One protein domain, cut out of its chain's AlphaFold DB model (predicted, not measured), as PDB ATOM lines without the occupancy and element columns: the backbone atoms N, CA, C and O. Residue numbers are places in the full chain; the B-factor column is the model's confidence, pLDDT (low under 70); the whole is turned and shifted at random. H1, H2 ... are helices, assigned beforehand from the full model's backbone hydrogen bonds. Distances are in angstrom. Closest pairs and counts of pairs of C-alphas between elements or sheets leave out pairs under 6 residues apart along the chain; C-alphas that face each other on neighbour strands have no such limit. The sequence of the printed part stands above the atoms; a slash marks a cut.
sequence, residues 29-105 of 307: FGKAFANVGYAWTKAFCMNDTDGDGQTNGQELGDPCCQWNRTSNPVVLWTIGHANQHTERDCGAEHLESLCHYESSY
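AT A GLANCE: This is residues 29 to 105 of the 307 residues of an uncharacterized protein of Phytophthora rubi (UniProt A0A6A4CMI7). This domain has little regular structure: it is mostly loops, with short helices H2 and H3 in the middle and H1 and H4 at opposite ends. The long stretch of residues 60 to 91 has no named element. The 77 printed residues include four named helices, H1 to H4, holding 28 residues, and no named strand: all helix. The whole is compact, radius of gyration of the C-alphas 12.5 A, and only just flat, spanning 36 by 34 by 19 A.

IN THESE COORDINATES: Find C-alpha 29 at (13.259, 44.651, -20.892); from there H1 runs 9.9 A to residue 35. Next come H2, residues 42 to 45, and H3, residues 56 to 59. H4, residues 92 to 104, runs 19.8 A to C-alpha 104 at (-12.430, 25.682, -15.957).

HOW THE PARTS SIT: H2 and H3 only just touch, with 3 pairs of C-alphas within 8 A, the closest Cys 45 and Gly 57, 4.7 A. H1 and H2 are close but not clearly touching; their closest C-alphas, Phe 33 and Phe 44, are 7.3 A apart. H4 is apart from H1, H2 and H3. Every O i to N i+4 pair is within hydrogen-bond range in H1, 5 of 9 in H4; H2 and H3 are too short for one.

THE WHOLE: The printed part has no cut. The link H3 to H4 is long, 32 residues. Look for pLDDT under 70 at residues 78 to 98 and 100 to 105.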
ATOM      1  N   PHE A  29      13.654  46.061 -20.907       94.75
ATOM      2  CA  PHE A  29      13.259  44.651 -20.892       94.75
ATOM      3  C   PHE A  29      14.454  43.720 -20.651       94.75
ATOM      4  O   PHE A  29      14.444  42.903 -19.733       94.75
ATOM      5  N   GLY A  30      15.524  43.863 -21.441       94.25
ATOM      6  CA  GLY A  30      16.700  42.995 -21.346       94.25
ATOM      7  C   GLY A  30      17.412  43.094 -19.994       94.25
ATOM      8  O   GLY A  30      17.866  42.079 -19.464       94.25
ATOM      9  N   LYS A  31      17.471  44.292 -19.400       95.62
ATOM     10  CA  LYS A  31      18.032  44.503 -18.053       95.62
ATOM     11  C   LYS A  31      17.181  43.833 -16.977       95.62
ATOM     12  O   LYS A  31      17.717  43.121 -16.133       95.62
ATOM     13  N   ALA A  32      15.866  44.017 -17.020       95.94
ATOM     14  CA  ALA A  32      14.967  43.393 -16.057       95.94
ATOM     15  C   ALA A  32      14.954  41.861 -16.195       95.94
ATOM     16  O   ALA A  32      14.969  41.158 -15.184       95.94
ATOM     17  N   PHE A  33      15.034  41.338 -17.423       95.94
ATOM     18  CA  PHE A  33      15.120  39.899 -17.660       95.94
ATOM     19  C   PHE A  33      16.410  39.300 -17.087       95.94
ATOM     20  O   PHE A  33      16.384  38.232 -16.475       95.94
ATOM     21  N   ALA A  34      17.535  40.012 -17.215       95.44
ATOM     22  CA  ALA A  34      18.789  39.626 -16.574       95.44
ATOM     23  C   ALA A  34      18.679  39.641 -15.038       95.44
ATOM     24  O   ALA A  34      19.151  38.710 -14.385       95.44
ATOM     25  N   ASN A  35      17.999  40.637 -14.459       95.69
ATOM     26  CA  ASN A  35      17.811  40.753 -13.006       95.69
ATOM     27  C   ASN A  35      17.008  39.590 -12.403       95.69
ATOM     28  O   ASN A  35      17.250  39.214 -11.258       95.69
ATOM     29  N   VAL A  36      16.086  38.990 -13.163       95.69
ATOM     30  CA  VAL A  36      15.346  37.782 -12.747       95.69
ATOM     31  C   VAL A  36      16.036  36.477 -13.171       95.69
ATOM     32  O   VAL A  36      15.421  35.411 -13.160       95.69
ATOM     33  N   GLY A  37      17.312  36.539 -13.562       95.25
ATOM     34  CA  GLY A  37      18.107  35.367 -13.930       95.25
ATOM     35  C   GLY A  37      17.693  34.725 -15.255       95.25
ATOM     36  O   GLY A  37      17.812  33.512 -15.410       95.25
ATOM     37  N   TYR A  38      17.183  35.515 -16.205       93.81
ATOM     38  CA  TYR A  38      16.703  35.056 -17.514       93.81
ATOM     39  C   TYR A  38      15.562  34.023 -17.436       93.81
ATOM     40  O   TYR A  38      15.383  33.185 -18.334       93.81
ATOM     41  N   ALA A  39      14.773  34.093 -16.362       93.69
ATOM     42  CA  ALA A  39      13.609  33.253 -16.131       93.69
ATOM     43  C   ALA A  39      12.306  34.015 -16.404       93.69
ATOM     44  O   ALA A  39      12.109  35.134 -15.931       93.69
ATOM     45  N   TRP A  40      11.393  33.378 -17.142       95.25
ATOM     46  CA  TRP A  40      10.027  33.868 -17.310       95.25
ATOM     47  C   TRP A  40       9.227  33.572 -16.039       95.25
ATOM     48  O   TRP A  40       8.557  32.548 -15.919       95.25
ATOM     49  N   THR A  41       9.410  34.412 -15.023       94.88
ATOM     50  CA  THR A  41       8.689  34.294 -13.752       94.88
ATOM     51  C   THR A  41       7.358  35.027 -13.836       94.88
ATOM     52  O   THR A  41       7.242  36.006 -14.567       94.88
ATOM     53  N   LYS A  42       6.371  34.623 -13.027       94.25
ATOM     54  CA  LYS A  42       5.086  35.337 -12.946       94.25
ATOM     55  C   LYS A  42       5.268  36.825 -12.620       94.25
ATOM     56  O   LYS A  42       4.609  37.661 -13.217       94.25
ATOM     57  N   ALA A  43       6.192  37.149 -11.714       95.56
ATOM     58  CA  ALA A  43       6.487  38.532 -11.352       95.56
ATOM     59  C   ALA A  43       7.086  39.323 -12.525       95.56
ATOM     60  O   ALA A  43       6.708  40.464 -12.744       95.56
ATOM     61  N   PHE A  44       7.993  38.709 -13.292       96.56
ATOM     62  CA  PHE A  44       8.552  39.338 -14.486       96.56
ATOM     63  C   PHE A  44       7.496  39.509 -15.580       96.56
ATOM     64  O   PHE A  44       7.410  40.572 -16.173       96.56
ATOM     65  N   CYS A  45       6.670  38.493 -15.816       96.38
ATOM     66  CA  CYS A  45       5.595  38.541 -16.799       96.38
ATOM     67  C   CYS A  45       4.575  39.657 -16.508       96.38
ATOM     68  O   CYS A  45       4.200  40.382 -17.419       96.38
ATOM     69  N   MET A  46       4.199  39.850 -15.240       94.81
ATOM     70  CA  MET A  46       3.266  40.905 -14.811       94.81
ATOM     71  C   MET A  46       3.892  42.308 -14.739       94.81
ATOM     72  O   MET A  46       3.210  43.258 -14.365       94.81
ATOM     73  N   ASN A  47       5.187  42.454 -15.023       95.44
ATOM     74  CA  ASN A  47       5.852  43.749 -14.970       95.44
ATOM     75  C   ASN A  47       5.677  44.502 -16.293       95.44
ATOM     76  O   ASN A  47       5.870  43.912 -17.350       95.44
ATOM     77  N   ASP A  48       5.400  45.798 -16.218       94.69
ATOM     78  CA  ASP A  48       5.510  46.738 -17.338       94.69
ATOM     79  C   ASP A  48       6.925  47.334 -17.302       94.69
ATOM     80  O   ASP A  48       7.276  48.110 -16.409       94.69
ATOM     81  N   THR A  49       7.812  46.847 -18.171       94.75
ATOM     82  CA  THR A  49       9.251  47.132 -18.036       94.75
ATOM     83  C   THR A  49       9.689  48.380 -18.790       94.75
ATOM     84  O   THR A  49      10.686  49.009 -18.418       94.75
ATOM     85  N   ASP A  50       9.001  48.724 -19.867       89.75
ATOM     86  CA  ASP A  50       9.249  49.922 -20.658       89.75
ATOM     87  C   ASP A  50       8.256  51.058 -20.380       89.75
ATOM     88  O   ASP A  50       8.543  52.189 -20.776       89.75
ATOM     89  N   GLY A  51       7.232  50.819 -19.560       90.38
ATOM     90  CA  GLY A  51       6.350  51.837 -18.994       90.38
ATOM     91  C   GLY A  51       5.266  52.294 -19.962       90.38
ATOM     92  O   GLY A  51       4.809  53.435 -19.855       90.38
ATOM     93  N   ASP A  52       4.910  51.457 -20.937       85.31
ATOM     94  CA  ASP A  52       3.938  51.785 -21.980       85.31
ATOM     95  C   ASP A  52       2.481  51.504 -21.555       85.31
ATOM     96  O   ASP A  52       1.545  51.859 -22.277       85.31
ATOM     97  N   GLY A  53       2.283  50.943 -20.355       87.62
ATOM     98  CA  GLY A  53       0.991  50.555 -19.800       87.62
ATOM     99  C   GLY A  53       0.614  49.094 -20.057       87.62
ATOM    100  O   GLY A  53      -0.463  48.675 -19.622       87.62
ATOM    101  N   GLN A  54       1.461  48.314 -20.732       87.38
ATOM    102  CA  GLN A  54       1.283  46.885 -20.952       87.38
ATOM    103  C   GLN A  54       2.312  46.075 -20.161       87.38
ATOM    104  O   GLN A  54       3.481  46.409 -20.032       87.38
ATOM    105  N   THR A  55       1.869  44.952 -19.612       93.44
ATOM    106  CA  THR A  55       2.778  43.986 -18.998       93.44
ATOM    107  C   THR A  55       3.568  43.242 -20.071       93.44
ATOM    108  O   THR A  55       3.055  42.959 -21.155       93.44
ATOM    109  N   ASN A  56       4.776  42.794 -19.724       93.56
ATOM    110  CA  ASN A  56       5.593  41.931 -20.578       93.56
ATOM    111  C   ASN A  56       4.794  40.710 -21.095       93.56
ATOM    112  O   ASN A  56       5.030  40.222 -22.199       93.56
ATOM    113  N   GLY A  57       3.877  40.177 -20.277       93.06
ATOM    114  CA  GLY A  57       2.977  39.083 -20.634       93.06
ATOM    115  C   GLY A  57       2.015  39.439 -21.759       93.06
ATOM    116  O   GLY A  57       1.891  38.669 -22.708       93.06
ATOM    117  N   GLN A  58       1.388  40.613 -21.703       89.81
ATOM    118  CA  GLN A  58       0.545  41.107 -22.796       89.81
ATOM    119  C   GLN A  58       1.362  41.262 -24.085       89.81
ATOM    120  O   GLN A  58       0.972  40.756 -25.135       89.81
ATOM    121  N   GLU A  59       2.549  41.860 -24.001       89.06
ATOM    122  CA  GLU A  59       3.390  42.090 -25.178       89.06
ATOM    123  C   GLU A  59       3.927  40.800 -25.812       89.06
ATOM    124  O   GLU A  59       4.138  40.742 -27.025       89.06
ATOM    125  N   LEU A  60       4.164  39.753 -25.013       91.31
ATOM    126  CA  LEU A  60       4.757  38.487 -25.461       91.31
ATOM    127  C   LEU A  60       3.754  37.329 -25.550       91.31
ATOM    128  O   LEU A  60       4.157  36.176 -25.714       91.31
ATOM    129  N   GLY A  61       2.456  37.631 -25.491       90.50
ATOM    130  CA  GLY A  61       1.372  36.675 -25.726       90.50
ATOM    131  C   GLY A  61       1.096  35.692 -24.586       90.50
ATOM    132  O   GLY A  61       0.454  34.662 -24.792       90.50
ATOM    133  N   ASP A  62       1.547  36.014 -23.379       92.69
ATOM    134  CA  ASP A  62       1.225  35.330 -22.126       92.69
ATOM    135  C   ASP A  62       0.556  36.301 -21.125       92.69
ATOM    136  O   ASP A  62       1.091  36.530 -20.039       92.69
ATOM    137  N   PRO A  63      -0.609  36.898 -21.456       90.81
ATOM    138  CA  PRO A  63      -1.294  37.869 -20.593       90.81
ATOM    139  C   PRO A  63      -1.688  37.295 -19.223       90.81
ATOM    140  O   PRO A  63      -1.879  38.041 -18.268       90.81
ATOM    141  N   CYS A  64      -1.790  35.968 -19.107       91.06
ATOM    142  CA  CYS A  64      -2.147  35.287 -17.864       91.06
ATOM    143  C   CYS A  64      -0.934  34.807 -17.056       91.06
ATOM    144  O   CYS A  64      -1.096  34.297 -15.943       91.06
ATOM    145  N   CYS A  65       0.283  34.971 -17.583       93.50
ATOM    146  CA  CYS A  65       1.526  34.519 -16.960       93.50
ATOM    147  C   CYS A  65       1.529  33.029 -16.600       93.50
ATOM    148  O   CYS A  65       1.978  32.631 -15.518       93.50
ATOM    149  N   GLN A  66       0.969  32.215 -17.494       92.44
ATOM    150  CA  GLN A  66       0.820  30.768 -17.353       92.44
ATOM    151  C   GLN A  66       1.788  30.001 -18.253       92.44
ATOM    152  O   GLN A  66       1.938  28.784 -18.083       92.44
ATOM    153  N   TRP A  67       2.449  30.686 -19.190       93.75
ATOM    154  CA  TRP A  67       3.383  30.046 -20.095       93.75
ATOM    155  C   TRP A  67       4.546  29.433 -19.323       93.75
ATOM    156  O   TRP A  67       5.233  30.059 -18.509       93.75
ATOM    157  N   ASN A  68       4.813  28.176 -19.641       92.06
ATOM    158  CA  ASN A  68       5.981  27.462 -19.185       92.06
ATOM    159  C   ASN A  68       6.506  26.612 -20.331       92.06
ATOM    160  O   ASN A  68       5.843  25.683 -20.779       92.06
ATOM    161  N   ARG A  69       7.748  26.861 -20.743       88.88
ATOM    162  CA  ARG A  69       8.392  26.147 -21.853       88.88
ATOM    163  C   ARG A  69       8.209  24.622 -21.833       88.88
ATOM    164  O   ARG A  69       8.157  24.017 -22.898       88.88
ATOM    165  N   THR A  70       8.193  24.009 -20.652       88.69
ATOM    166  CA  THR A  70       8.149  22.551 -20.502       88.69
ATOM    167  C   THR A  70       6.743  22.048 -20.207       88.69
ATOM    168  O   THR A  70       6.317  21.070 -20.810       88.69
ATOM    169  N   SER A  71       6.037  22.675 -19.261       90.50
ATOM    170  CA  SER A  71       4.748  22.167 -18.773       90.50
ATOM    171  C   SER A  71       3.529  22.805 -19.436       90.50
ATOM    172  O   SER A  71       2.458  22.215 -19.379       90.50
ATOM    173  N   ASN A  72       3.672  23.989 -20.037       88.00
ATOM    174  CA  ASN A  72       2.597  24.706 -20.721       88.00
ATOM    175  C   ASN A  72       3.162  25.627 -21.827       88.00
ATOM    176  O   ASN A  72       3.285  26.837 -21.621       88.00
ATOM    177  N   PRO A  73       3.592  25.080 -22.978       87.31
ATOM    178  CA  PRO A  73       4.268  25.858 -24.017       87.31
ATOM    179  C   PRO A  73       3.315  26.689 -24.893       87.31
ATOM    180  O   PRO A  73       3.775  27.286 -25.869       87.31
ATOM    181  N   VAL A  74       2.018  26.717 -24.577       83.69
ATOM    182  CA  VAL A  74       0.989  27.434 -25.336       83.69
ATOM    183  C   VAL A  74       1.001  28.908 -24.936       83.69
ATOM    184  O   VAL A  74       0.975  29.238 -23.753       83.69
ATOM    185  N   VAL A  75       1.086  29.791 -25.930       84.50
ATOM    186  CA  VAL A  75       0.849  31.229 -25.759       84.50
ATOM    187  C   VAL A  75      -0.618  31.509 -26.055       84.50
ATOM    188  O   VAL A  75      -1.174  30.918 -26.981       84.50
ATOM    189  N   LEU A  76      -1.243  32.386 -25.276       79.56
ATOM    190  CA  LEU A  76      -2.647  32.749 -25.476       79.56
ATOM    191  C   LEU A  76      -2.808  33.683 -26.674       79.56
ATOM    192  O   LEU A  76      -3.790  33.575 -27.402       79.56
ATOM    193  N   TRP A  77      -1.826  34.556 -26.922       76.38
ATOM    194  CA  TRP A  77      -1.778  35.357 -28.143       76.38
ATOM    195  C   TRP A  77      -0.589  34.955 -29.001       76.38
ATOM    196  O   TRP A  77       0.554  34.892 -28.552       76.38
ATOM    197  N   THR A  78      -0.867  34.691 -30.272       60.19
ATOM    198  CA  THR A  78       0.149  34.291 -31.248       60.19
ATOM    199  C   THR A  78       0.856  35.481 -31.890       60.19
ATOM    200  O   THR A  78       1.791  35.273 -32.653       60.19
ATOM    201  N   ILE A  79       0.441  36.719 -31.616       58.00
ATOM    202  CA  ILE A  79       1.113  37.938 -32.079       58.00
ATOM    203  C   ILE A  79       1.524  38.731 -30.842       58.00
ATOM    204  O   ILE A  79       0.714  38.952 -29.951       58.00
ATOM    205  N   GLY A  80       2.803  39.100 -30.770       57.09
ATOM    206  CA  GLY A  80       3.323  39.942 -29.702       57.09
ATOM    207  C   GLY A  80       3.192  41.407 -30.093       57.09
ATOM    208  O   GLY A  80       3.648  41.792 -31.172       57.09
ATOM    209  N   HIS A  81       2.565  42.206 -29.237       61.66
ATOM    210  CA  HIS A  81       2.296  43.625 -29.463       61.66
ATOM    211  C   HIS A  81       3.333  44.483 -28.737       61.66
ATOM    212  O   HIS A  81       2.982  45.291 -27.885       61.66
ATOM    213  N   ALA A  82       4.617  44.311 -29.060       55.88
ATOM    214  CA  ALA A  82       5.607  45.283 -28.612       55.88
ATOM    215  C   ALA A  82       5.254  46.648 -29.233       55.88
ATOM    216  O   ALA A  82       5.012  46.701 -30.438       55.88
ATOM    217  N   ASN A  83       5.221  47.710 -28.421       52.09
ATOM    218  CA  ASN A  83       5.293  49.133 -28.792       52.09
ATOM    219  C   ASN A  83       4.235  49.792 -29.712       52.09
ATOM    220  O   ASN A  83       4.545  50.799 -30.358       52.09
ATOM    221  N   GLN A  84       2.977  49.343 -29.737       47.84
ATOM    222  CA  GLN A  84       1.912  50.086 -30.435       47.84
ATOM    223  C   GLN A  84       1.084  50.949 -29.470       47.84
ATOM    224  O   GLN A  84       0.064  50.521 -28.943       47.84
ATOM    225  N   HIS A  85       1.501  52.209 -29.288       50.66
ATOM    226  CA  HIS A  85       0.744  53.274 -28.601       50.66
ATOM    227  C   HIS A  85      -0.473  53.768 -29.410       50.66
ATOM    228  O   HIS A  85      -0.677  54.970 -29.586       50.66
ATOM    229  N   THR A  86      -1.296  52.866 -29.929       47.22
ATOM    230  CA  THR A  86      -2.574  53.237 -30.541       47.22
ATOM    231  C   THR A  86      -3.676  52.507 -29.802       47.22
ATOM    232  O   THR A  86      -3.959  51.350 -30.074       47.22
ATOM    233  N   GLU A  87      -4.194  53.216 -28.804       46.19
ATOM    234  CA  GLU A  87      -5.511  53.089 -28.188       46.19
ATOM    235  C   GLU A  87      -6.118  51.681 -28.068       46.19
ATOM    236  O   GLU A  87      -6.688  51.139 -29.002       46.19
ATOM    237  N   ARG A  88      -6.113  51.198 -26.817       51.47
ATOM    238  CA  ARG A  88      -7.188  50.416 -26.187       51.47
ATOM    239  C   ARG A  88      -7.651  49.191 -26.983       51.47
ATOM    240  O   ARG A  88      -8.702  49.232 -27.598       51.47
ATOM    241  N   ASP A  89      -6.970  48.065 -26.785       47.06
ATOM    242  CA  ASP A  89      -7.621  46.758 -26.973       47.06
ATOM    243  C   ASP A  89      -7.118  45.643 -26.046       47.06
ATOM    244  O   ASP A  89      -7.287  44.465 -26.327       47.06
ATOM    245  N   CYS A  90      -6.550  45.984 -24.885       53.00
ATOM    246  CA  CYS A  90      -6.315  45.020 -23.803       53.00
ATOM    247  C   CYS A  90      -6.524  45.689 -22.438       53.00
ATOM    248  O   CYS A  90      -5.605  45.777 -21.626       53.00
ATOM    249  N   GLY A  91      -7.725  46.216 -22.182       44.91
ATOM    250  CA  GLY A  91      -8.085  46.640 -20.828       44.91
ATOM    251  C   GLY A  91      -7.948  45.460 -19.861       44.91
ATOM    252  O   GLY A  91      -8.431  44.368 -20.165       44.91
ATOM    253  N   ALA A  92      -7.301  45.672 -18.712       49.03
ATOM    254  CA  ALA A  92      -7.085  44.649 -17.680       49.03
ATOM    255  C   ALA A  92      -8.380  43.897 -17.296       49.03
ATOM    256  O   ALA A  92      -8.351  42.694 -17.052       49.03
ATOM    257  N   GLU A  93      -9.523  44.585 -17.372       45.53
ATOM    258  CA  GLU A  93     -10.875  44.054 -17.142       45.53
ATOM    259  C   GLU A  93     -11.240  42.864 -18.065       45.53
ATOM    260  O   GLU A  93     -11.948  41.945 -17.657       45.53
ATOM    261  N   HIS A  94     -10.772  42.860 -19.323       53.41
ATOM    262  CA  HIS A  94     -11.048  41.777 -20.280       53.41
ATOM    263  C   HIS A  94     -10.080  40.597 -20.103       53.41
ATOM    264  O   HIS A  94     -10.436  39.443 -20.355       53.41
ATOM    265  N   LEU A  95      -8.871  40.873 -19.609       55.97
ATOM    266  CA  LEU A  95      -7.835  39.868 -19.377       55.97
ATOM    267  C   LEU A  95      -8.176  38.964 -18.202       55.97
ATOM    268  O   LEU A  95      -7.976  37.756 -18.296       55.97
ATOM    269  N   GLU A  96      -8.754  39.508 -17.129       55.91
ATOM    270  CA  GLU A  96      -9.200  38.682 -16.008       55.91
ATOM    271  C   GLU A  96     -10.226  37.640 -16.466       55.91
ATOM    272  O   GLU A  96     -10.101  36.470 -16.116       55.91
ATOM    273  N   SER A  97     -11.186  38.004 -17.318       58.50
ATOM    274  CA  SER A  97     -12.165  37.043 -17.847       58.50
ATOM    275  C   SER A  97     -11.502  35.910 -18.646       58.50
ATOM    276  O   SER A  97     -11.777  34.732 -18.405       58.50
ATOM    277  N   LEU A  98     -10.559  36.244 -19.536       64.19
ATOM    278  CA  LEU A  98      -9.832  35.261 -20.352       64.19
ATOM    279  C   LEU A  98      -8.952  34.332 -19.503       64.19
ATOM    280  O   LEU A  98      -8.932  33.122 -19.723       64.19
ATOM    281  N   CYS A  99      -8.278  34.872 -18.486       73.25
ATOM    282  CA  CYS A  99      -7.391  34.095 -17.621       73.25
ATOM    283  C   CYS A  99      -8.128  33.141 -16.674       73.25
ATOM    284  O   CYS A  99      -7.564  32.117 -16.280       73.25
ATOM    285  N   HIS A 100      -9.369  33.458 -16.298       63.12
ATOM    286  CA  HIS A 100     -10.189  32.597 -15.443       63.12
ATOM    287  C   HIS A 100     -11.007  31.566 -16.241       63.12
ATOM    288  O   HIS A 100     -11.317  30.505 -15.699       63.12
ATOM    289  N   TYR A 101     -11.324  31.829 -17.514       53.97
ATOM    290  CA  TYR A 101     -12.127  30.928 -18.350       53.97
ATOM    291  C   TYR A 101     -11.408  29.608 -18.682       53.97
ATOM    292  O   TYR A 101     -11.977  28.532 -18.482       53.97
ATOM    293  N   GLU A 102     -10.134  29.650 -19.089       54.22
ATOM    294  CA  GLU A 102      -9.366  28.436 -19.436       54.22
ATOM    295  C   GLU A 102      -9.080  27.524 -18.235       54.22
ATOM    296  O   GLU A 102      -8.928  26.310 -18.383       54.22
ATOM    297  N   SER A 103      -9.090  28.076 -17.018       53.72
ATOM    298  CA  SER A 103      -8.898  27.279 -15.806       53.72
ATOM    299  C   SER A 103     -10.064  26.318 -15.527       53.72
ATOM    300  O   SER A 103      -9.903  25.415 -14.711       53.72
ATOM    301  N   SER A 104     -11.221  26.492 -16.181       45.50
ATOM    302  CA  SER A 104     -12.430  25.682 -15.957       45.50
ATOM    303  C   SER A 104     -12.609  24.502 -16.923       45.50
ATOM    304  O   SER A 104     -13.406  23.612 -16.645       45.50
ATOM    305  N   TYR A 105     -11.856  24.451 -18.029       49.88
ATOM    306  CA  TYR A 105     -11.999  23.414 -19.066       49.88
ATOM    307  C   TYR A 105     -11.060  22.206 -18.898       49.88
ATOM    308  O   TYR A 105     -11.102  21.275 -19.701       49.88
TER     309      TYR A 105